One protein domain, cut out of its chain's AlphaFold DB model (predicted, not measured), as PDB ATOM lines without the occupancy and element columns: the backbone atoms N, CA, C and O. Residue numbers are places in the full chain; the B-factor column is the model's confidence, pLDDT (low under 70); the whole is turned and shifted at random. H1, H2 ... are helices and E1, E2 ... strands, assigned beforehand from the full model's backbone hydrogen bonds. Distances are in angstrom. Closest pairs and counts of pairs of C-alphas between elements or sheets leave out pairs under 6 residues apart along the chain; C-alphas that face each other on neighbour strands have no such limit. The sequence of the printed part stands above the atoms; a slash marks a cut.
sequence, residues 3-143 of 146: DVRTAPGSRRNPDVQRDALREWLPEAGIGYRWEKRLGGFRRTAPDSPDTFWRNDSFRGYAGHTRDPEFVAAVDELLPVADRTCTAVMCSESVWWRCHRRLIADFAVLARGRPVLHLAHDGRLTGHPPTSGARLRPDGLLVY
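What this domain is: This is residues 3 to 143 of the 146 residues of the protein "DUF488 family protein" of Actinomadura physcomitrii (UniProt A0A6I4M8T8). The small hairpin E3 and E4 packs on H4, which lies near the middle, and H2 packs beside it on E4; H3 crosses near H4. A second hairpin, E1 and E2, forms another edge, while H1 lies off at one end of the longest axis, joined by long loops. The 141 printed residues hold four named helices, then four named strands; each sheet has two antiparallel strands, ordered E1 - E2 and E3 - E4. The class is mixed, with under half of the residues in named elements. The whole is compact, with a radius of gyration of the C-alphas of 15.3 A and spans of 45 by 32 by 29 A.

How they stand to each other: In the hairpin of E3, residues 133 to 135, and E4, residues 141 to 143, N 134 and O 142 are 2.9 A apart, within hydrogen-bond range. The closest C-alphas of E3 and H4, residues 100 to 111, are those of Leu 135 and Ala 110, 6.8 A apart. H3, residues 68 to 81, is close to H4 but not clearly touching, about perpendicular at 82 degrees, with the C-alphas of Val 74 and Ala 107 closest at 7.6 A. For H2, residues 56 to 64, and E4, the closest C-alphas are those of Ala 62 and Val 142, 7.1 A apart. In the hairpin of E1, residues 116 to 118, and E2, residues 124 to 126, N 117 and O 125 are 2.8 A apart, within hydrogen-bond range. H1, residues 18 to 27, is apart from the other named elements. Every O i to N i+4 pair is within hydrogen-bond range in H2 and H4, against 5 of 6 in H1 and 8 of 10 in H3.

Where its parts are: H1 measures 14.5 A from its first C-alpha, at (31.992, -40.295, -5.677), to its last; H2 measures 12.3 A, H3 20.0 A and H4 15.3 A. E4 ends with C-alpha 143 at (47.038, -47.361, 21.728).

The domain as a whole: The C-alphas of Glu 27 and Asp 47, the two farthest apart, are 47.2 A apart. The links H1 to H2 and H3 to H4 are long. The printed part has no cut, and no printed residue has a pLDDT under 70.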
ATOM      1  N   ASP A   3      30.906 -42.641   3.227       97.69
ATOM      2  CA  ASP A   3      32.208 -42.757   2.592       97.69
ATOM      3  C   ASP A   3      33.241 -41.952   3.370       97.69
ATOM      4  O   ASP A   3      33.122 -40.736   3.486       97.69
ATOM      5  N   VAL A   4      34.251 -42.632   3.905       97.62
ATOM      6  CA  VAL A   4      35.331 -42.007   4.683       97.62
ATOM      7  C   VAL A   4      36.646 -41.959   3.903       97.62
ATOM      8  O   VAL A   4      37.719 -41.739   4.463       97.62
ATOM      9  N   ARG A   5      36.618 -42.167   2.581       95.75
ATOM     10  CA  ARG A   5      37.822 -42.034   1.749       95.75
ATOM     11  C   ARG A   5      38.265 -40.573   1.701       95.75
ATOM     12  O   ARG A   5      37.464 -39.675   1.451       95.75
ATOM     13  N   THR A   6      39.571 -40.345   1.849       91.06
ATOM     14  CA  THR A   6      40.193 -39.017   1.677       91.06
ATOM     15  C   THR A   6      39.932 -38.452   0.286       91.06
ATOM     16  O   THR A   6      39.588 -37.286   0.129       91.06
ATOM     17  N   ALA A   7      40.104 -39.306  -0.722       90.31
ATOM     18  CA  ALA A   7      39.857 -39.015  -2.122       90.31
ATOM     19  C   ALA A   7      38.947 -40.128  -2.663       90.31
ATOM     20  O   ALA A   7      39.444 -41.207  -2.993       90.31
ATOM     21  N   PRO A   8      37.618 -39.921  -2.699       90.06
ATOM     22  CA  PRO A   8      36.640 -40.934  -3.104       90.06
ATOM     23  C   PRO A   8      36.577 -41.119  -4.633       90.06
ATOM     24  O   PRO A   8      35.511 -41.113  -5.241       90.06
ATOM     25  N   GLY A   9      37.736 -41.264  -5.274       88.38
ATOM     26  CA  GLY A   9      37.874 -41.581  -6.693       88.38
ATOM     27  C   GLY A   9      38.455 -42.978  -6.892       88.38
ATOM     28  O   GLY A   9      39.131 -43.521  -6.018       88.38
ATOM     29  N   SER A  10      38.216 -43.567  -8.060       86.19
ATOM     30  CA  SER A  10      38.845 -44.819  -8.476       86.19
ATOM     31  C   SER A  10      38.950 -44.863  -9.993       86.19
ATOM     32  O   SER A  10      37.948 -44.759 -10.689       86.19
ATOM     33  N   ARG A  11      40.173 -45.041 -10.509       85.12
ATOM     34  CA  ARG A  11      40.409 -45.236 -11.952       85.12
ATOM     35  C   ARG A  11      40.064 -46.649 -12.420       85.12
ATOM     36  O   ARG A  11      39.800 -46.846 -13.595       85.12
ATOM     37  N   ARG A  12      40.129 -47.632 -11.516       88.88
ATOM     38  CA  ARG A  12      39.922 -49.052 -11.839       88.88
ATOM     39  C   ARG A  12      38.450 -49.447 -11.788       88.88
ATOM     40  O   ARG A  12      38.037 -50.300 -12.554       88.88
ATOM     41  N   ASN A  13      37.690 -48.807 -10.898       89.56
ATOM     42  CA  ASN A  13      36.285 -49.111 -10.649       89.56
ATOM     43  C   ASN A  13      35.475 -47.811 -10.777       89.56
ATOM     44  O   ASN A  13      35.363 -47.075  -9.791       89.56
ATOM     45  N   PRO A  14      34.961 -47.484 -11.972       91.56
ATOM     46  CA  PRO A  14      34.225 -46.245 -12.203       91.56
ATOM     47  C   PRO A  14      32.987 -46.094 -11.311       91.56
ATOM     48  O   PRO A  14      32.735 -44.998 -10.817       91.56
ATOM     49  N   ASP A  15      32.298 -47.195 -11.008       93.06
ATOM     50  CA  ASP A  15      31.041 -47.183 -10.242       93.06
ATOM     51  C   ASP A  15      31.216 -46.764  -8.778       93.06
ATOM     52  O   ASP A  15      30.263 -46.351  -8.123       93.06
ATOM     53  N   VAL A  16      32.440 -46.843  -8.242       92.38
ATOM     54  CA  VAL A  16      32.747 -46.411  -6.866       92.38
ATOM     55  C   VAL A  16      33.380 -45.022  -6.814       92.38
ATOM     56  O   VAL A  16      33.860 -44.601  -5.753       92.38
ATOM     57  N   GLN A  17      33.423 -44.302  -7.936       95.31
ATOM     58  CA  GLN A  17      33.723 -42.874  -7.921       95.31
ATOM     59  C   GLN A  17      32.601 -42.130  -7.201       95.31
ATOM     60  O   GLN A  17      31.437 -42.494  -7.308       95.31
ATOM     61  N   ARG A  18      32.953 -41.079  -6.460       94.88
ATOM     62  CA  ARG A  18      31.992 -40.295  -5.677       94.88
ATOM     63  C   ARG A  18      30.785 -39.858  -6.493       94.88
ATOM     64  O   ARG A  18      29.675 -39.953  -5.990       94.88
ATOM     65  N   ASP A  19      31.006 -39.354  -7.701       95.00
ATOM     66  CA  ASP A  19      29.918 -38.803  -8.505       95.00
ATOM     67  C   ASP A  19      28.964 -39.918  -8.959       95.00
ATOM     68  O   ASP A  19      27.765 -39.781  -8.757       95.00
ATOM     69  N   ALA A  20      29.488 -41.084  -9.359       96.12
ATOM     70  CA  ALA A  20      28.671 -42.272  -9.620       96.12
ATOM     71  C   ALA A  20      27.907 -42.739  -8.365       96.12
ATOM     72  O   ALA A  20      26.700 -42.949  -8.418       96.12
ATOM     73  N   LEU A  21      28.574 -42.843  -7.206       96.69
ATOM     74  CA  LEU A  21      27.927 -43.233  -5.945       96.69
ATOM     75  C   LEU A  21      26.794 -42.272  -5.550       96.69
ATOM     76  O   LEU A  21      25.808 -42.701  -4.958       96.69
ATOM     77  N   ARG A  22      26.918 -40.975  -5.854       96.69
ATOM     78  CA  ARG A  22      25.869 -39.980  -5.582       96.69
ATOM     79  C   ARG A  22      24.622 -40.169  -6.442       96.69
ATOM     80  O   ARG A  22      23.586 -39.633  -6.064       96.69
ATOM     81  N   GLU A  23      24.729 -40.895  -7.546       96.81
ATOM     82  CA  GLU A  23      23.636 -41.159  -8.481       96.81
ATOM     83  C   GLU A  23      23.003 -42.522  -8.194       96.81
ATOM     84  O   GLU A  23      21.857 -42.591  -7.748       96.81
ATOM     85  N   TRP A  24      23.767 -43.610  -8.338       97.31
ATOM     86  CA  TRP A  24      23.174 -44.949  -8.321       97.31
ATOM     87  C   TRP A  24      22.774 -45.433  -6.919       97.31
ATOM     88  O   TRP A  24      21.866 -46.254  -6.789       97.31
ATOM     89  N   LEU A  25      23.409 -44.947  -5.840       97.38
ATOM     90  CA  LEU A  25      23.001 -45.352  -4.488       97.38
ATOM     91  C   LEU A  25      21.593 -44.842  -4.150       97.38
ATOM     92  O   LEU A  25      20.782 -45.673  -3.736       97.38
ATOM     93  N   PRO A  26      21.255 -43.543  -4.328       97.12
ATOM     94  CA  PRO A  26      19.879 -43.082  -4.160       97.12
ATOM     95  C   PRO A  26      18.863 -43.823  -5.029       97.12
ATOM     96  O   PRO A  26      17.784 -44.136  -4.532       97.12
ATOM     97  N   GLU A  27      19.205 -44.147  -6.280       97.38
ATOM     98  CA  GLU A  27      18.344 -44.945  -7.169       97.38
ATOM     99  C   GLU A  27      18.058 -46.341  -6.596       97.38
ATOM    100  O   GLU A  27      16.945 -46.850  -6.709       97.38
ATOM    101  N   ALA A  28      19.032 -46.928  -5.899       97.06
ATOM    102  CA  ALA A  28      18.886 -48.182  -5.163       97.06
ATOM    103  C   ALA A  28      18.272 -48.016  -3.753       97.06
ATOM    104  O   ALA A  28      18.255 -48.966  -2.970       97.06
ATOM    105  N   GLY A  29      17.795 -46.820  -3.389       97.12
ATOM    106  CA  GLY A  29      17.216 -46.533  -2.072       97.12
ATOM    107  C   GLY A  29      18.243 -46.375  -0.942       97.12
ATOM    108  O   GLY A  29      17.886 -46.422   0.236       97.12
ATOM    109  N   ILE A  30      19.523 -46.183  -1.268       97.38
ATOM    110  CA  ILE A  30      20.622 -46.037  -0.308       97.38
ATOM    111  C   ILE A  30      21.113 -44.585  -0.310       97.38
ATOM    112  O   ILE A  30      21.690 -44.095  -1.273       97.38
ATOM    113  N   GLY A  31      20.971 -43.879   0.814       97.00
ATOM    114  CA  GLY A  31      21.543 -42.533   0.943       97.00
ATOM    115  C   GLY A  31      23.077 -42.542   0.873       97.00
ATOM    116  O   GLY A  31      23.718 -43.454   1.401       97.00
ATOM    117  N   TYR A  32      23.684 -41.507   0.291       97.56
ATOM    118  CA  TYR A  32      25.139 -41.325   0.253       97.56
ATOM    119  C   TYR A  32      25.567 -40.088   1.050       97.56
ATOM    120  O   TYR A  32      25.055 -38.991   0.834       97.56
ATOM    121  N   ARG A  33      26.540 -40.251   1.952       96.31
ATOM    122  CA  ARG A  33      27.204 -39.160   2.684       96.31
ATOM    123  C   ARG A  33      28.708 -39.342   2.566       96.31
ATOM    124  O   ARG A  33      29.226 -40.393   2.928       96.31
ATOM    125  N   TRP A  34      29.418 -38.312   2.125       97.31
ATOM    126  CA  TRP A  34      30.876 -38.279   2.209       97.31
ATOM    127  C   TRP A  34      31.293 -37.593   3.511       97.31
ATOM    128  O   TRP A  34      30.945 -36.437   3.737       97.31
ATOM    129  N   GLU A  35      32.022 -38.305   4.369       97.50
ATOM    130  CA  GLU A  35      32.491 -37.819   5.664       97.50
ATOM    131  C   GLU A  35      34.023 -37.797   5.707       97.50
ATOM    132  O   GLU A  35      34.690 -38.687   6.237       97.50
ATOM    133  N   LYS A  36      34.600 -36.749   5.112       96.00
ATOM    134  CA  LYS A  36      36.056 -36.593   4.994       96.00
ATOM    135  C   LYS A  36      36.773 -36.454   6.344       96.00
ATOM    136  O   LYS A  36      37.967 -36.745   6.402       96.00
ATOM    137  N   ARG A  37      36.083 -36.014   7.412       97.44
ATOM    138  CA  ARG A  37      36.680 -35.825   8.752       97.44
ATOM    139  C   ARG A  37      37.095 -37.158   9.375       97.44
ATOM    140  O   ARG A  37      38.098 -37.219  10.077       97.44
ATOM    141  N   LEU A  38      36.389 -38.237   9.034       97.56
ATOM    142  CA  LEU A  38      36.738 -39.612   9.411       97.56
ATOM    143  C   LEU A  38      37.711 -40.270   8.419       97.56
ATOM    144  O   LEU A  38      38.135 -41.405   8.610       97.56
ATOM    145  N   GLY A  39      38.079 -39.582   7.344       92.38
ATOM    146  CA  GLY A  39      39.091 -40.030   6.401       92.38
ATOM    147  C   GLY A  39      40.456 -39.424   6.679       92.38
ATOM    148  O   GLY A  39      40.725 -38.885   7.748       92.38
ATOM    149  N   GLY A  40      41.315 -39.458   5.667       84.31
ATOM    150  CA  GLY A  40      42.564 -38.707   5.659       84.31
ATOM    151  C   GLY A  40      43.814 -39.544   5.883       84.31
ATOM    152  O   GLY A  40      43.830 -40.501   6.652       84.31
ATOM    153  N   PHE A  41      44.890 -39.135   5.208       86.88
ATOM    154  CA  PHE A  41      46.238 -39.501   5.620       86.88
ATOM    155  C   PHE A  41      46.624 -38.610   6.802       86.88
ATOM    156  O   PHE A  41      46.458 -37.388   6.745       86.88
ATOM    157  N   ARG A  42      47.094 -39.226   7.884       93.81
ATOM    158  CA  ARG A  42      47.414 -38.549   9.142       93.81
ATOM    159  C   ARG A  42      48.867 -38.826   9.469       93.81
ATOM    160  O   ARG A  42      49.301 -39.973   9.409       93.81
ATOM    161  N   ARG A  43      49.625 -37.767   9.743       92.81
ATOM    162  CA  ARG A  43      51.035 -37.897  10.109       92.81
ATOM    163  C   ARG A  43      51.128 -38.235  11.587       92.81
ATOM    164  O   ARG A  43      50.430 -37.635  12.398       92.81
ATOM    165  N   THR A  44      52.006 -39.168  11.915       95.00
ATOM    166  CA  THR A  44      52.398 -39.443  13.294       95.00
ATOM    167  C   THR A  44      53.047 -38.204  13.903       95.00
ATOM    168  O   THR A  44      53.970 -37.640  13.314       95.00
ATOM    169  N   ALA A  45      52.569 -37.788  15.076       93.50
ATOM    170  CA  ALA A  45      53.252 -36.785  15.882       93.50
ATOM    171  C   ALA A  45      54.562 -37.377  16.448       93.50
ATOM    172  O   ALA A  45      54.546 -38.542  16.853       93.50
ATOM    173  N   PRO A  46      55.682 -36.627  16.492       92.69
ATOM    174  CA  PRO A  46      56.963 -37.137  16.998       92.69
ATOM    175  C   PRO A  46      56.895 -37.728  18.414       92.69
ATOM    176  O   PRO A  46      57.620 -38.663  18.730       92.69
ATOM    177  N   ASP A  47      55.996 -37.206  19.240       94.44
ATOM    178  CA  ASP A  47      55.720 -37.586  20.625       94.44
ATOM    179  C   ASP A  47      54.436 -38.428  20.769       94.44
ATOM    180  O   ASP A  47      53.820 -38.463  21.833       94.44
ATOM    181  N   SER A  48      54.003 -39.104  19.695       96.19
ATOM    182  CA  SER A  48      52.783 -39.917  19.705       96.19
ATOM    183  C   SER A  48      52.820 -40.964  20.830       96.19
ATOM    184  O   SER A  48      53.721 -41.808  20.847       96.19
ATOM    185  N   PRO A  49      51.803 -40.987  21.714       96.69
ATOM    186  CA  PRO A  49      51.710 -41.992  22.767       96.69
ATOM    187  C   PRO A  49      51.273 -43.366  22.233       96.69
ATOM    188  O   PRO A  49      51.265 -44.330  22.983       96.69
ATOM    189  N   ASP A  50      50.888 -43.480  20.956       97.75
ATOM    190  CA  ASP A  50      50.309 -44.697  20.376       97.75
ATOM    191  C   ASP A  50      51.398 -45.697  19.959       97.75
ATOM    192  O   ASP A  50      51.681 -45.901  18.775       97.75
ATOM    193  N   THR A  51      52.051 -46.308  20.944       96.62
ATOM    194  CA  THR A  51      53.210 -47.191  20.761       96.62
ATOM    195  C   THR A  51      52.881 -48.549  20.147       96.62
ATOM    196  O   THR A  51      53.747 -49.109  19.470       96.62
ATOM    197  N   PHE A  52      51.640 -49.026  20.275       97.31
ATOM    198  CA  PHE A  52      51.181 -50.330  19.783       97.31
ATOM    199  C   PHE A  52      51.328 -50.496  18.257       97.31
ATOM    200  O   PHE A  52      51.658 -51.570  17.746       97.31
ATOM    201  N   TRP A  53      51.089 -49.430  17.487       95.69
ATOM    202  CA  TRP A  53      51.038 -49.512  16.026       95.69
ATOM    203  C   TRP A  53      52.427 -49.514  15.391       95.69
ATOM    204  O   TRP A  53      53.099 -48.487  15.330       95.69
ATOM    205  N   ARG A  54      52.837 -50.638  14.791       93.62
ATOM    206  CA  ARG A  54      54.086 -50.706  14.001       93.62
ATOM    207  C   ARG A  54      54.054 -49.878  12.712       93.62
ATOM    208  O   ARG A  54      55.100 -49.522  12.193       93.62
ATOM    209  N   ASN A  55      52.869 -49.628  12.159       95.12
ATOM    210  CA  ASN A  55      52.702 -48.886  10.913       95.12
ATOM    211  C   ASN A  55      52.383 -47.411  11.196       95.12
ATOM    212  O   ASN A  55      51.407 -47.108  11.884       95.12
ATOM    213  N   ASP A  56      53.152 -46.508  10.587       94.88
ATOM    214  CA  ASP A  56      53.027 -45.066  10.817       94.88
ATOM    215  C   ASP A  56      51.676 -44.486  10.402       94.88
ATOM    216  O   ASP A  56      51.185 -43.565  11.043       94.88
ATOM    217  N   SER A  57      51.026 -45.022   9.366       94.38
ATOM    218  CA  SER A  57      49.705 -44.521   8.959       94.38
ATOM    219  C   SER A  57      48.641 -44.838  10.010       94.38
ATOM    220  O   SER A  57      47.783 -44.004  10.291       94.38
ATOM    221  N   PHE A  58      48.712 -46.023  10.623       96.75
ATOM    222  CA  PHE A  58      47.839 -46.394  11.734       96.75
ATOM    223  C   PHE A  58      48.127 -45.570  12.986       96.75
ATOM    224  O   PHE A  58      47.195 -45.071  13.608       96.75
ATOM    225  N   ARG A  59      49.405 -45.363  13.312       97.25
ATOM    226  CA  ARG A  59      49.834 -44.526  14.436       97.25
ATOM    227  C   ARG A  59      49.392 -43.068  14.279       97.25
ATOM    228  O   ARG A  59      48.823 -42.489  15.196       97.25
ATOM    229  N   GLY A  60      49.567 -42.487  13.093       97.62
ATOM    230  CA  GLY A  60      49.073 -41.145  12.792       97.62
ATOM    231  C   GLY A  60      47.549 -41.051  12.876       97.62
ATOM    232  O   GLY A  60      47.014 -40.086  13.419       97.62
ATOM    233  N   TYR A  61      46.833 -42.068  12.390       97.75
ATOM    234  CA  TYR A  61      45.375 -42.098  12.489       97.75
ATOM    235  C   TYR A  61      44.886 -42.314  13.933       97.75
ATOM    236  O   TYR A  61      43.863 -41.752  14.307       97.75
ATOM    237  N   ALA A  62      45.626 -43.042  14.774       98.00
ATOM    238  CA  ALA A  62      45.344 -43.158  16.204       98.00
ATOM    239  C   ALA A  62      45.348 -41.784  16.887       98.00
ATOM    240  O   ALA A  62      44.389 -41.445  17.582       98.00
ATOM    241  N   GLY A  63      46.346 -40.949  16.579       97.56
ATOM    242  CA  GLY A  63      46.366 -39.533  16.951       97.56
ATOM    243  C   GLY A  63      45.109 -38.778  16.530       97.56
ATOM    244  O   GLY A  63      44.487 -38.102  17.347       97.56
ATOM    245  N   HIS A  64      44.696 -38.962  15.276       97.88
ATOM    246  CA  HIS A  64      43.506 -38.324  14.711       97.88
ATOM    247  C   HIS A  64      42.202 -38.702  15.418       97.88
ATOM    248  O   HIS A  64      41.297 -37.882  15.475       97.88
ATOM    249  N   THR A  65      42.099 -39.891  16.027       97.94
ATOM    250  CA  THR A  65      40.892 -40.264  16.798       97.94
ATOM    251  C   THR A  65      40.632 -39.371  18.016       97.94
ATOM    252  O   THR A  65      39.559 -39.430  18.613       97.94
ATOM    253  N   ARG A  66      41.610 -38.536  18.386       97.50
ATOM    254  CA  ARG A  66      41.523 -37.560  19.476       97.50
ATOM    255  C   ARG A  66      41.338 -36.121  18.990       97.50
ATOM    256  O   ARG A  66      41.254 -35.217  19.815       97.50
ATOM    257  N   ASP A  67      41.292 -35.902  17.679       97.25
ATOM    258  CA  ASP A  67      41.010 -34.596  17.089       97.25
ATOM    259  C   ASP A  67      39.533 -34.218  17.337       97.25
ATOM    260  O   ASP A  67      38.650 -35.044  17.074       97.25
ATOM    261  N   PRO A  68      39.223 -32.994  17.807       97.88
ATOM    262  CA  PRO A  68      37.846 -32.536  17.971       97.88
ATOM    263  C   PRO A  68      36.960 -32.717  16.727       97.88
ATOM    264  O   PRO A  68      35.786 -33.055  16.869       97.88
ATOM    265  N   GLU A  69      37.494 -32.554  15.508       98.00
ATOM    266  CA  GLU A  69      36.729 -32.774  14.273       98.00
ATOM    267  C   GLU A  69      36.371 -34.247  14.059       98.00
ATOM    268  O   GLU A  69      35.288 -34.553  13.550       98.00
ATOM    269  N   PHE A  70      37.265 -35.164  14.437       98.38
ATOM    270  CA  PHE A  70      36.987 -36.597  14.391       98.38
ATOM    271  C   PHE A  70      35.886 -36.951  15.389       98.38
ATOM    272  O   PHE A  70      34.912 -37.610  15.023       98.38
ATOM    273  N   VAL A  71      36.035 -36.480  16.629       98.56
ATOM    274  CA  VAL A  71      35.080 -36.729  17.712       98.56
ATOM    275  C   VAL A  71      33.691 -36.234  17.316       98.56
ATOM    276  O   VAL A  71      32.737 -37.012  17.336       98.56
ATOM    277  N   ALA A  72      33.591 -34.989  16.843       98.56
ATOM    278  CA  ALA A  72      32.337 -34.418  16.366       98.56
ATOM    279  C   ALA A  72      31.733 -35.228  15.209       98.56
ATOM    280  O   ALA A  72      30.541 -35.523  15.216       98.56
ATOM    281  N   ALA A  73      32.542 -35.651  14.233       98.44
ATOM    282  CA  ALA A  73      32.048 -36.427  13.100       98.44
ATOM    283  C   ALA A  73      31.484 -37.801  13.509       98.44
ATOM    284  O   ALA A  73      30.477 -38.230  12.941       98.44
ATOM    285  N   VAL A  74      32.099 -38.486  14.483       98.31
ATOM    286  CA  VAL A  74      31.546 -39.733  15.039       98.31
ATOM    287  C   VAL A  74      30.266 -39.449  15.825       98.31
ATOM    288  O   VAL A  74      29.263 -40.130  15.610       98.31
ATOM    289  N   ASP A  75      30.265 -38.429  16.680       98.12
ATOM    290  CA  ASP A  75      29.125 -38.104  17.544       98.12
ATOM    291  C   ASP A  75      27.904 -37.598  16.748       98.12
ATOM    292  O   ASP A  75      26.764 -37.847  17.134       98.12
ATOM    293  N   GLU A  76      28.112 -36.992  15.577       98.06
ATOM    294  CA  GLU A  76      27.057 -36.694  14.596       98.06
ATOM    295  C   GLU A  76      26.575 -37.942  13.830       98.06
ATOM    296  O   GLU A  76      25.432 -38.001  13.369       98.06
ATOM    297  N   LEU A  77      27.450 -38.932  13.619       97.75
ATOM    298  CA  LEU A  77      27.154 -40.135  12.839       97.75
ATOM    299  C   LEU A  77      26.355 -41.169  13.643       97.75
ATOM    300  O   LEU A  77      25.405 -41.751  13.114       97.75
ATOM    301  N   LEU A  78      26.713 -41.407  14.906       97.06
ATOM    302  CA  LEU A  78      26.115 -42.473  15.716       97.06
ATOM    303  C   LEU A  78      24.585 -42.340  15.887       97.06
ATOM    304  O   LEU A  78      23.892 -43.330  15.654       97.06
ATOM    305  N   PRO A  79      24.003 -41.153  16.162       96.69
ATOM    306  CA  PRO A  79      22.547 -41.000  16.238       96.69
ATOM    307  C   PRO A  79      21.824 -41.257  14.907       96.69
ATOM    308  O   PRO A  79      20.625 -41.538  14.883       96.69
ATOM    309  N   VAL A  80      22.512 -41.108  13.771       95.19
ATOM    310  CA  VAL A  80      21.966 -41.485  12.458       95.19
ATOM    311  C   VAL A  80      22.001 -43.004  12.302       95.19
ATOM    312  O   VAL A  80      21.005 -43.591  11.883       95.19
ATOM    313  N   ALA A  81      23.105 -43.640  12.700       95.81
ATOM    314  CA  ALA A  81      23.264 -45.092  12.653       95.81
ATOM    315  C   ALA A  81      22.260 -45.845  13.546       95.81
ATOM    316  O   ALA A  81      21.865 -46.954  13.199       95.81
ATOM    317  N   ASP A  82      21.789 -45.227  14.632       93.88
ATOM    318  CA  ASP A  82      20.739 -45.786  15.499       93.88
ATOM    319  C   ASP A  82      19.361 -45.878  14.828       93.88
ATOM    320  O   ASP A  82      18.524 -46.684  15.227       93.88
ATOM    321  N   ARG A  83      19.097 -45.026  13.833       95.31
ATOM    322  CA  ARG A  83      17.778 -44.907  13.186       95.31
ATOM    323  C   ARG A  83      17.752 -45.481  11.779       95.31
ATOM    324  O   ARG A  83      16.687 -45.819  11.271       95.31
ATOM    325  N   THR A  84      18.920 -45.589  11.158       94.69
ATOM    326  CA  THR A  84      19.064 -45.963   9.757       94.69
ATOM    327  C   THR A  84      20.193 -46.968   9.611       94.69
ATOM    328  O   THR A  84      21.301 -46.736  10.097       94.69
ATOM    329  N   CYS A  85      19.950 -48.049   8.863       95.44
ATOM    330  CA  CYS A  85      20.994 -49.002   8.491       95.44
ATOM    331  C   CYS A  85      22.156 -48.272   7.795       95.44
ATOM    332  O   CYS A  85      22.023 -47.760   6.680       95.44
ATOM    333  N   THR A  86      23.296 -48.180   8.483       97.38
ATOM    334  CA  THR A  86      24.406 -47.311   8.091       97.38
ATOM    335  C   THR A  86      25.680 -48.126   7.912       97.38
ATOM    336  O   THR A  86      26.221 -48.671   8.867       97.38
ATOM    337  N   ALA A  87      26.192 -48.171   6.680       97.25
ATOM    338  CA  ALA A  87      27.492 -48.759   6.365       97.25
ATOM    339  C   ALA A  87      28.563 -47.671   6.221       97.25
ATOM    340  O   ALA A  87      28.348 -46.703   5.488       97.25
ATOM    341  N   VAL A  88      29.719 -47.859   6.866       97.75
ATOM    342  CA  VAL A  88      30.916 -47.018   6.705       97.75
ATOM    343  C   VAL A  88      31.887 -47.699   5.734       97.75
ATOM    344  O   VAL A  88      32.358 -48.813   5.982       97.75
ATOM    345  N   MET A  89      32.200 -47.029   4.626       95.81
ATOM    346  CA  MET A  89      33.039 -47.560   3.551       95.81
ATOM    347  C   MET A  89      34.383 -46.830   3.436       95.81
ATOM    348  O   MET A  89      34.475 -45.620   3.627       95.81
ATOM    349  N   CYS A  90      35.416 -47.570   3.037       94.75
ATOM    350  CA  CYS A  90      36.703 -47.035   2.589       94.75
ATOM    351  C   CYS A  90      37.172 -47.809   1.339       94.75
ATOM    352  O   CYS A  90      36.444 -48.674   0.858       94.75
ATOM    353  N   SER A  91      38.374 -47.537   0.820       91.88
ATOM    354  CA  SER A  91      38.893 -48.216  -0.385       91.88
ATOM    355  C   SER A  91      39.444 -49.630  -0.155       91.88
ATOM    356  O   SER A  91      39.637 -50.363  -1.117       91.88
ATOM    357  N   GLU A  92      39.753 -50.000   1.085       93.31
ATOM    358  CA  GLU A  92      40.316 -51.310   1.428       93.31
ATOM    359  C   GLU A  92      39.197 -52.333   1.648       93.31
ATOM    360  O   GLU A  92      38.212 -52.026   2.324       93.31
ATOM    361  N   SER A  93      39.363 -53.555   1.139       90.94
ATOM    362  CA  SER A  93      38.362 -54.621   1.258       90.94
ATOM    363  C   SER A  93      38.204 -55.083   2.704       90.94
ATOM    364  O   SER A  93      37.081 -55.228   3.189       90.94
ATOM    365  N   VAL A  94      39.316 -55.252   3.424       94.56
ATOM    366  CA  VAL A  94      39.313 -55.787   4.792       94.56
ATOM    367  C   VAL A  94      39.477 -54.693   5.851       94.56
ATOM    368  O   VAL A  94      40.390 -53.868   5.815       94.56
ATOM    369  N   TRP A  95      38.586 -54.685   6.843       95.38
ATOM    370  CA  TRP A  95      38.519 -53.613   7.840       95.38
ATOM    371  C   TRP A  95      39.800 -53.484   8.681       95.38
ATOM    372  O   TRP A  95      40.180 -52.374   9.043       95.38
ATOM    373  N   TRP A  96      40.509 -54.588   8.940       95.00
ATOM    374  CA  TRP A  96      41.693 -54.608   9.809       95.00
ATOM    375  C   TRP A  96      42.961 -54.025   9.174       95.00
ATOM    376  O   TRP A  96      43.953 -53.833   9.878       95.00
ATOM    377  N   ARG A  97      42.944 -53.733   7.866       95.25
ATOM    378  CA  ARG A  97      44.062 -53.115   7.128       95.25
ATOM    379  C   ARG A  97      43.852 -51.632   6.828       95.25
ATOM    380  O   ARG A  97      44.683 -51.028   6.157       95.25
ATOM    381  N   CYS A  98      42.778 -51.033   7.333       95.56
ATOM    382  CA  CYS A  98      42.455 -49.634   7.079       95.56
ATOM    383  C   CYS A  98      41.967 -48.906   8.332       95.56
ATOM    384  O   CYS A  98      41.731 -49.505   9.380       95.56
ATOM    385  N   HIS A  99      41.747 -47.597   8.198       96.00
ATOM    386  CA  HIS A  99      41.249 -46.743   9.276       96.00
ATOM    387  C   HIS A  99      39.885 -47.160   9.846       96.00
ATOM    388  O   HIS A  99      39.547 -46.752  10.953       96.00
ATOM    389  N   ARG A 100      39.111 -48.004   9.141       97.38
ATOM    390  CA  ARG A 100      37.800 -48.465   9.624       97.38
ATOM    391  C   ARG A 100      37.949 -49.247  10.922       97.38
ATOM    392  O   ARG A 100      37.047 -49.197  11.744       97.38
ATOM    393  N   ARG A 101      39.101 -49.895  11.128       97.62
ATOM    394  CA  ARG A 101      39.470 -50.504  12.405       97.62
ATOM    395  C   ARG A 101      39.439 -49.498  13.558       97.62
ATOM    396  O   ARG A 101      38.791 -49.779  14.549       97.62
ATOM    397  N   LEU A 102      40.057 -48.327  13.406       98.25
ATOM    398  CA  LEU A 102      40.165 -47.344  14.490       98.25
ATOM    399  C   LEU A 102      38.869 -46.554  14.696       98.25
ATOM    400  O   LEU A 102      38.547 -46.182  15.820       98.25
ATOM    401  N   ILE A 103      38.103 -46.322  13.623       98.38
ATOM    402  CA  ILE A 103      36.737 -45.787  13.739       98.38
ATOM    403  C   ILE A 103      35.869 -46.762  14.545       98.38
ATOM    404  O   ILE A 103      35.118 -46.338  15.422       98.38
ATOM    405  N   ALA A 104      35.985 -48.063  14.263       98.50
ATOM    406  CA  ALA A 104      35.250 -49.096  14.978       98.50
ATOM    407  C   ALA A 104      35.713 -49.232  16.437       98.50
ATOM    408  O   ALA A 104      34.856 -49.302  17.317       98.50
ATOM    409  N   ASP A 105      37.026 -49.178  16.699       98.56
ATOM    410  CA  ASP A 105      37.581 -49.164  18.056       98.56
ATOM    411  C   ASP A 105      36.975 -47.998  18.847       98.56
ATOM    412  O   ASP A 105      36.466 -48.191  19.947       98.56
ATOM    413  N   PHE A 106      36.952 -46.792  18.267       98.62
ATOM    414  CA  PHE A 106      36.384 -45.610  18.915       98.62
ATOM    415  C   PHE A 106      34.884 -45.755  19.188       98.62
ATOM    416  O   PHE A 106      34.430 -45.483  20.298       98.62
ATOM    417  N   ALA A 107      34.103 -46.213  18.208       98.44
ATOM    418  CA  ALA A 107      32.668 -46.410  18.389       98.44
ATOM    419  C   ALA A 107      32.365 -47.427  19.506       98.44
ATOM    420  O   ALA A 107      31.522 -47.160  20.365       98.44
ATOM    421  N   VAL A 108      33.081 -48.555  19.536       98.31
ATOM    422  CA  VAL A 108      32.863 -49.620  20.526       98.31
ATOM    423  C   VAL A 108      33.373 -49.211  21.902       98.31
ATOM    424  O   VAL A 108      32.621 -49.265  22.871       98.31
ATOM    425  N   LEU A 109      34.631 -48.786  22.000       98.31
ATOM    426  CA  LEU A 109      35.283 -48.531  23.282       98.31
ATOM    427  C   LEU A 109      34.892 -47.170  23.860       98.31
ATOM    428  O   LEU A 109      34.526 -47.095  25.026       98.31
ATOM    429  N   ALA A 110      34.932 -46.098  23.066       98.12
ATOM    430  CA  ALA A 110      34.709 -44.738  23.564       98.12
ATOM    431  C   ALA A 110      33.237 -44.314  23.576       98.12
ATOM    432  O   ALA A 110      32.896 -43.331  24.238       98.12
ATOM    433  N   ARG A 111      32.362 -45.008  22.835       97.62
ATOM    434  CA  ARG A 111      30.930 -44.670  22.737       97.62
ATOM    435  C   ARG A 111      29.987 -45.826  23.057       97.62
ATOM    436  O   ARG A 111      28.773 -45.627  23.027       97.62
ATOM    437  N   GLY A 112      30.508 -47.015  23.366       96.94
ATOM    438  CA  GLY A 112      29.692 -48.178  23.721       96.94
ATOM    439  C   GLY A 112      28.764 -48.644  22.596       96.94
ATOM    440  O   GLY A 112      27.744 -49.274  22.867       96.94
ATOM    441  N   ARG A 113      29.062 -48.298  21.336       97.50
ATOM    442  CA  ARG A 113      28.222 -48.636  20.184       97.50
ATOM    443  C   ARG A 113      28.783 -49.853  19.454       97.50
ATOM    444  O   ARG A 113      29.917 -49.792  18.980       97.50
ATOM    445  N   PRO A 114      28.020 -50.955  19.338       96.94
ATOM    446  CA  PRO A 114      28.499 -52.148  18.659       96.94
ATOM    447  C   PRO A 114      28.720 -51.860  17.172       96.94
ATOM    448  O   PRO A 114      27.894 -51.229  16.515       96.94
ATOM    449  N   VAL A 115      29.827 -52.367  16.633       98.25
ATOM    450  CA  VAL A 115      30.140 -52.293  15.202       98.25
ATOM    451  C   VAL A 115      30.200 -53.698  14.625       98.25
ATOM    452  O   VAL A 115      30.824 -54.594  15.198       98.25
ATOM    453  N   LEU A 116      29.565 -53.873  13.469       98.25
ATOM    454  CA  LEU A 116      29.618 -55.089  12.669       98.25
ATOM    455  C   LEU A 116      30.413 -54.823  11.390       98.25
ATOM    456  O   LEU A 116      30.222 -53.807  10.721       98.25
ATOM    457  N   HIS A 117      31.278 -55.761  11.029       97.81
ATOM    458  CA  HIS A 117      32.005 -55.751   9.767       97.81
ATOM    459  C   HIS A 117      31.261 -56.586   8.736       97.81
ATOM    460  O   HIS A 117      31.017 -57.767   8.966       97.81
ATOM    461  N   LEU A 118      30.930 -55.959   7.607       96.00
ATOM    462  CA  LEU A 118      30.295 -56.592   6.456       96.00
ATOM    463  C   LEU A 118      31.359 -57.172   5.518       96.00
ATOM    464  O   LEU A 118      32.166 -56.428   4.955       96.00
ATOM    465  N   ALA A 119      31.359 -58.493   5.361       93.38
ATOM    466  CA  ALA A 119      32.182 -59.204   4.392       93.38
ATOM    467  C   ALA A 119      31.508 -59.252   3.007       93.38
ATOM    468  O   ALA A 119      30.312 -59.000   2.864       93.38
ATOM    469  N   HIS A 120      32.286 -59.573   1.968       90.19
ATOM    470  CA  HIS A 120      31.809 -59.598   0.576       90.19
ATOM    471  C   HIS A 120      30.719 -60.653   0.315       90.19
ATOM    472  O   HIS A 120      30.011 -60.571  -0.681       90.19
ATOM    473  N   ASP A 121      30.615 -61.658   1.182       94.19
ATOM    474  CA  ASP A 121      29.620 -62.733   1.160       94.19
ATOM    475  C   ASP A 121      28.353 -62.376   1.961       94.19
ATOM    476  O   ASP A 121      27.465 -63.208   2.121       94.19
ATOM    477  N   GLY A 122      28.269 -61.149   2.486       94.00
ATOM    478  CA  GLY A 122      27.161 -60.686   3.319       94.00
ATOM    479  C   GLY A 122      27.288 -61.058   4.797       94.00
ATOM    480  O   GLY A 122      26.461 -60.626   5.602       94.00
ATOM    481  N   ARG A 123      28.318 -61.818   5.197       96.44
ATOM    482  CA  ARG A 123      28.517 -62.177   6.602       96.44
ATOM    483  C   ARG A 123      28.817 -60.935   7.437       96.44
ATOM    484  O   ARG A 123      29.643 -60.099   7.066       96.44
ATOM    485  N   LEU A 124      28.184 -60.870   8.606       97.62
ATOM    486  CA  LEU A 124      28.423 -59.850   9.619       97.62
ATOM    487  C   LEU A 124      29.238 -60.443  10.768       97.62
ATOM    488  O   LEU A 124      28.863 -61.462  11.343       97.62
ATOM    489  N   THR A 125      30.344 -59.794  11.123       97.75
ATOM    490  CA  THR A 125      31.168 -60.179  12.280       97.75
ATOM    491  C   THR A 125      31.335 -58.999  13.223       97.75
ATOM    492  O   THR A 125      31.696 -57.914  12.768       97.75
ATOM    493  N   GLY A 126      31.117 -59.202  14.523       98.38
ATOM    494  CA  GLY A 126      31.361 -58.167  15.530       98.38
ATOM    495  C   GLY A 126      32.807 -57.679  15.502       98.38
ATOM    496  O   GLY A 126      33.724 -58.461  15.253       98.38
ATOM    497  N   HIS A 127      33.009 -56.382  15.717       98.38
ATOM    498  CA  HIS A 127      34.341 -55.808  15.804       98.38
ATOM    499  C   HIS A 127      35.043 -56.270  17.089       98.38
ATOM    500  O   HIS A 127      34.562 -55.944  18.175       98.38
ATOM    501  N   PRO A 128      36.175 -56.988  16.993       97.56
ATOM    502  CA  PRO A 128      37.024 -57.218  18.147       97.56
ATOM    503  C   PRO A 128      37.859 -55.952  18.393       97.56
ATOM    504  O   PRO A 128      38.599 -55.556  17.480       97.56
ATOM    505  N   PRO A 129      37.763 -55.321  19.578       96.75
ATOM    506  CA  PRO A 129      38.603 -54.180  19.900       96.75
ATOM    507  C   PRO A 129      40.087 -54.525  19.782       96.75
ATOM    508  O   PRO A 129      40.519 -55.642  20.081       96.75
ATOM    509  N   THR A 130      40.879 -53.561  19.334       97.75
ATOM    510  CA  THR A 130      42.333 -53.685  19.265       97.75
ATOM    511  C   THR A 130      42.906 -53.908  20.665       97.75
ATOM    512  O   THR A 130      42.645 -53.120  21.564       97.75
ATOM    513  N   SER A 131      43.723 -54.953  20.844       96.44
ATOM    514  CA  SER A 131      44.246 -55.354  22.163       96.44
ATOM    515  C   SER A 131      45.020 -54.249  22.885       96.44
ATOM    516  O   SER A 131      44.836 -54.066  24.081       96.44
ATOM    517  N   GLY A 132      45.818 -53.464  22.158       96.31
ATOM    518  CA  GLY A 132      46.555 -52.339  22.735       96.31
ATOM    519  C   GLY A 132      45.730 -51.069  22.955       96.31
ATOM    520  O   GLY A 132      46.300 -50.064  23.369       96.31
ATOM    521  N   ALA A 133      44.430 -51.058  22.636       98.06
ATOM    522  CA  ALA A 133      43.578 -49.883  22.801       98.06
ATOM    523  C   ALA A 133      43.030 -49.790  24.230       98.06
ATOM    524  O   ALA A 133      42.408 -50.724  24.735       98.06
ATOM    525  N   ARG A 134      43.174 -48.619  24.852       97.19
ATOM    526  CA  ARG A 134      42.540 -48.295  26.136       97.19
ATOM    527  C   ARG A 134      41.874 -46.927  26.104       97.19
ATOM    528  O   ARG A 134      42.258 -46.047  25.330       97.19
ATOM    529  N   LEU A 135      40.923 -46.728  27.011       97.50
ATOM    530  CA  LEU A 135      40.377 -45.405  27.294       97.50
ATOM    531  C   LEU A 135      41.302 -44.619  28.219       97.50
ATOM    532  O   LEU A 135      41.812 -45.121  29.222       97.50
ATOM    533  N   ARG A 136      41.493 -43.351  27.876       96.62
ATOM    534  CA  ARG A 136      42.095 -42.341  28.740       96.62
ATOM    535  C   ARG A 136      41.030 -41.723  29.660       96.62
ATOM    536  O   ARG A 136      39.837 -41.843  29.379       96.62
ATOM    537  N   PRO A 137      41.437 -41.010  30.727       96.94
ATOM    538  CA  PRO A 137      40.503 -40.307  31.612       96.94
ATOM    539  C   PRO A 137      39.613 -39.265  30.917       96.94
ATOM    540  O   PRO A 137      38.546 -38.947  31.426       96.94
ATOM    541  N   ASP A 138      40.032 -38.746  29.757       96.12
ATOM    542  CA  ASP A 138      39.254 -37.810  28.931       96.12
ATOM    543  C   ASP A 138      38.213 -38.504  28.030       96.12
ATOM    544  O   ASP A 138      37.539 -37.845  27.241       96.12
ATOM    545  N   GLY A 139      38.066 -39.830  28.134       96.81
ATOM    546  CA  GLY A 139      37.112 -40.606  27.343       96.81
ATOM    547  C   GLY A 139      37.542 -40.840  25.893       96.81
ATOM    548  O   GLY A 139      36.716 -41.250  25.076       96.81
ATOM    549  N   LEU A 140      38.811 -40.589  25.555       98.12
ATOM    550  CA  LEU A 140      39.371 -40.827  24.226       98.12
ATOM    551  C   LEU A 140      40.357 -42.000  24.227       98.12
ATOM    552  O   LEU A 140      40.867 -42.418  25.267       98.12
ATOM    553  N   LEU A 141      40.631 -42.548  23.043       98.06
ATOM    554  CA  LEU A 141      41.497 -43.719  22.908       98.06
ATOM    555  C   LEU A 141      42.979 -43.365  22.884       98.06
ATOM    556  O   LEU A 141      43.393 -42.361  22.305       98.06
ATOM    557  N   VAL A 142      43.781 -44.260  23.448       98.31
ATOM    558  CA  VAL A 142      45.226 -44.361  23.222       98.31
ATOM    559  C   VAL A 142      45.587 -45.816  22.975       98.31
ATOM    560  O   VAL A 142      44.929 -46.717  23.496       98.31
ATOM    561  N   TYR A 143      46.598 -46.032  22.136       98.25
ATOM    562  CA  TYR A 143      47.038 -47.361  21.728       98.25
ATOM    563  C   TYR A 143      48.450 -47.640  22.253       98.25
ATOM    564  O   TYR A 143      49.412 -47.615  21.486       98.25
TER     565      TYR A 143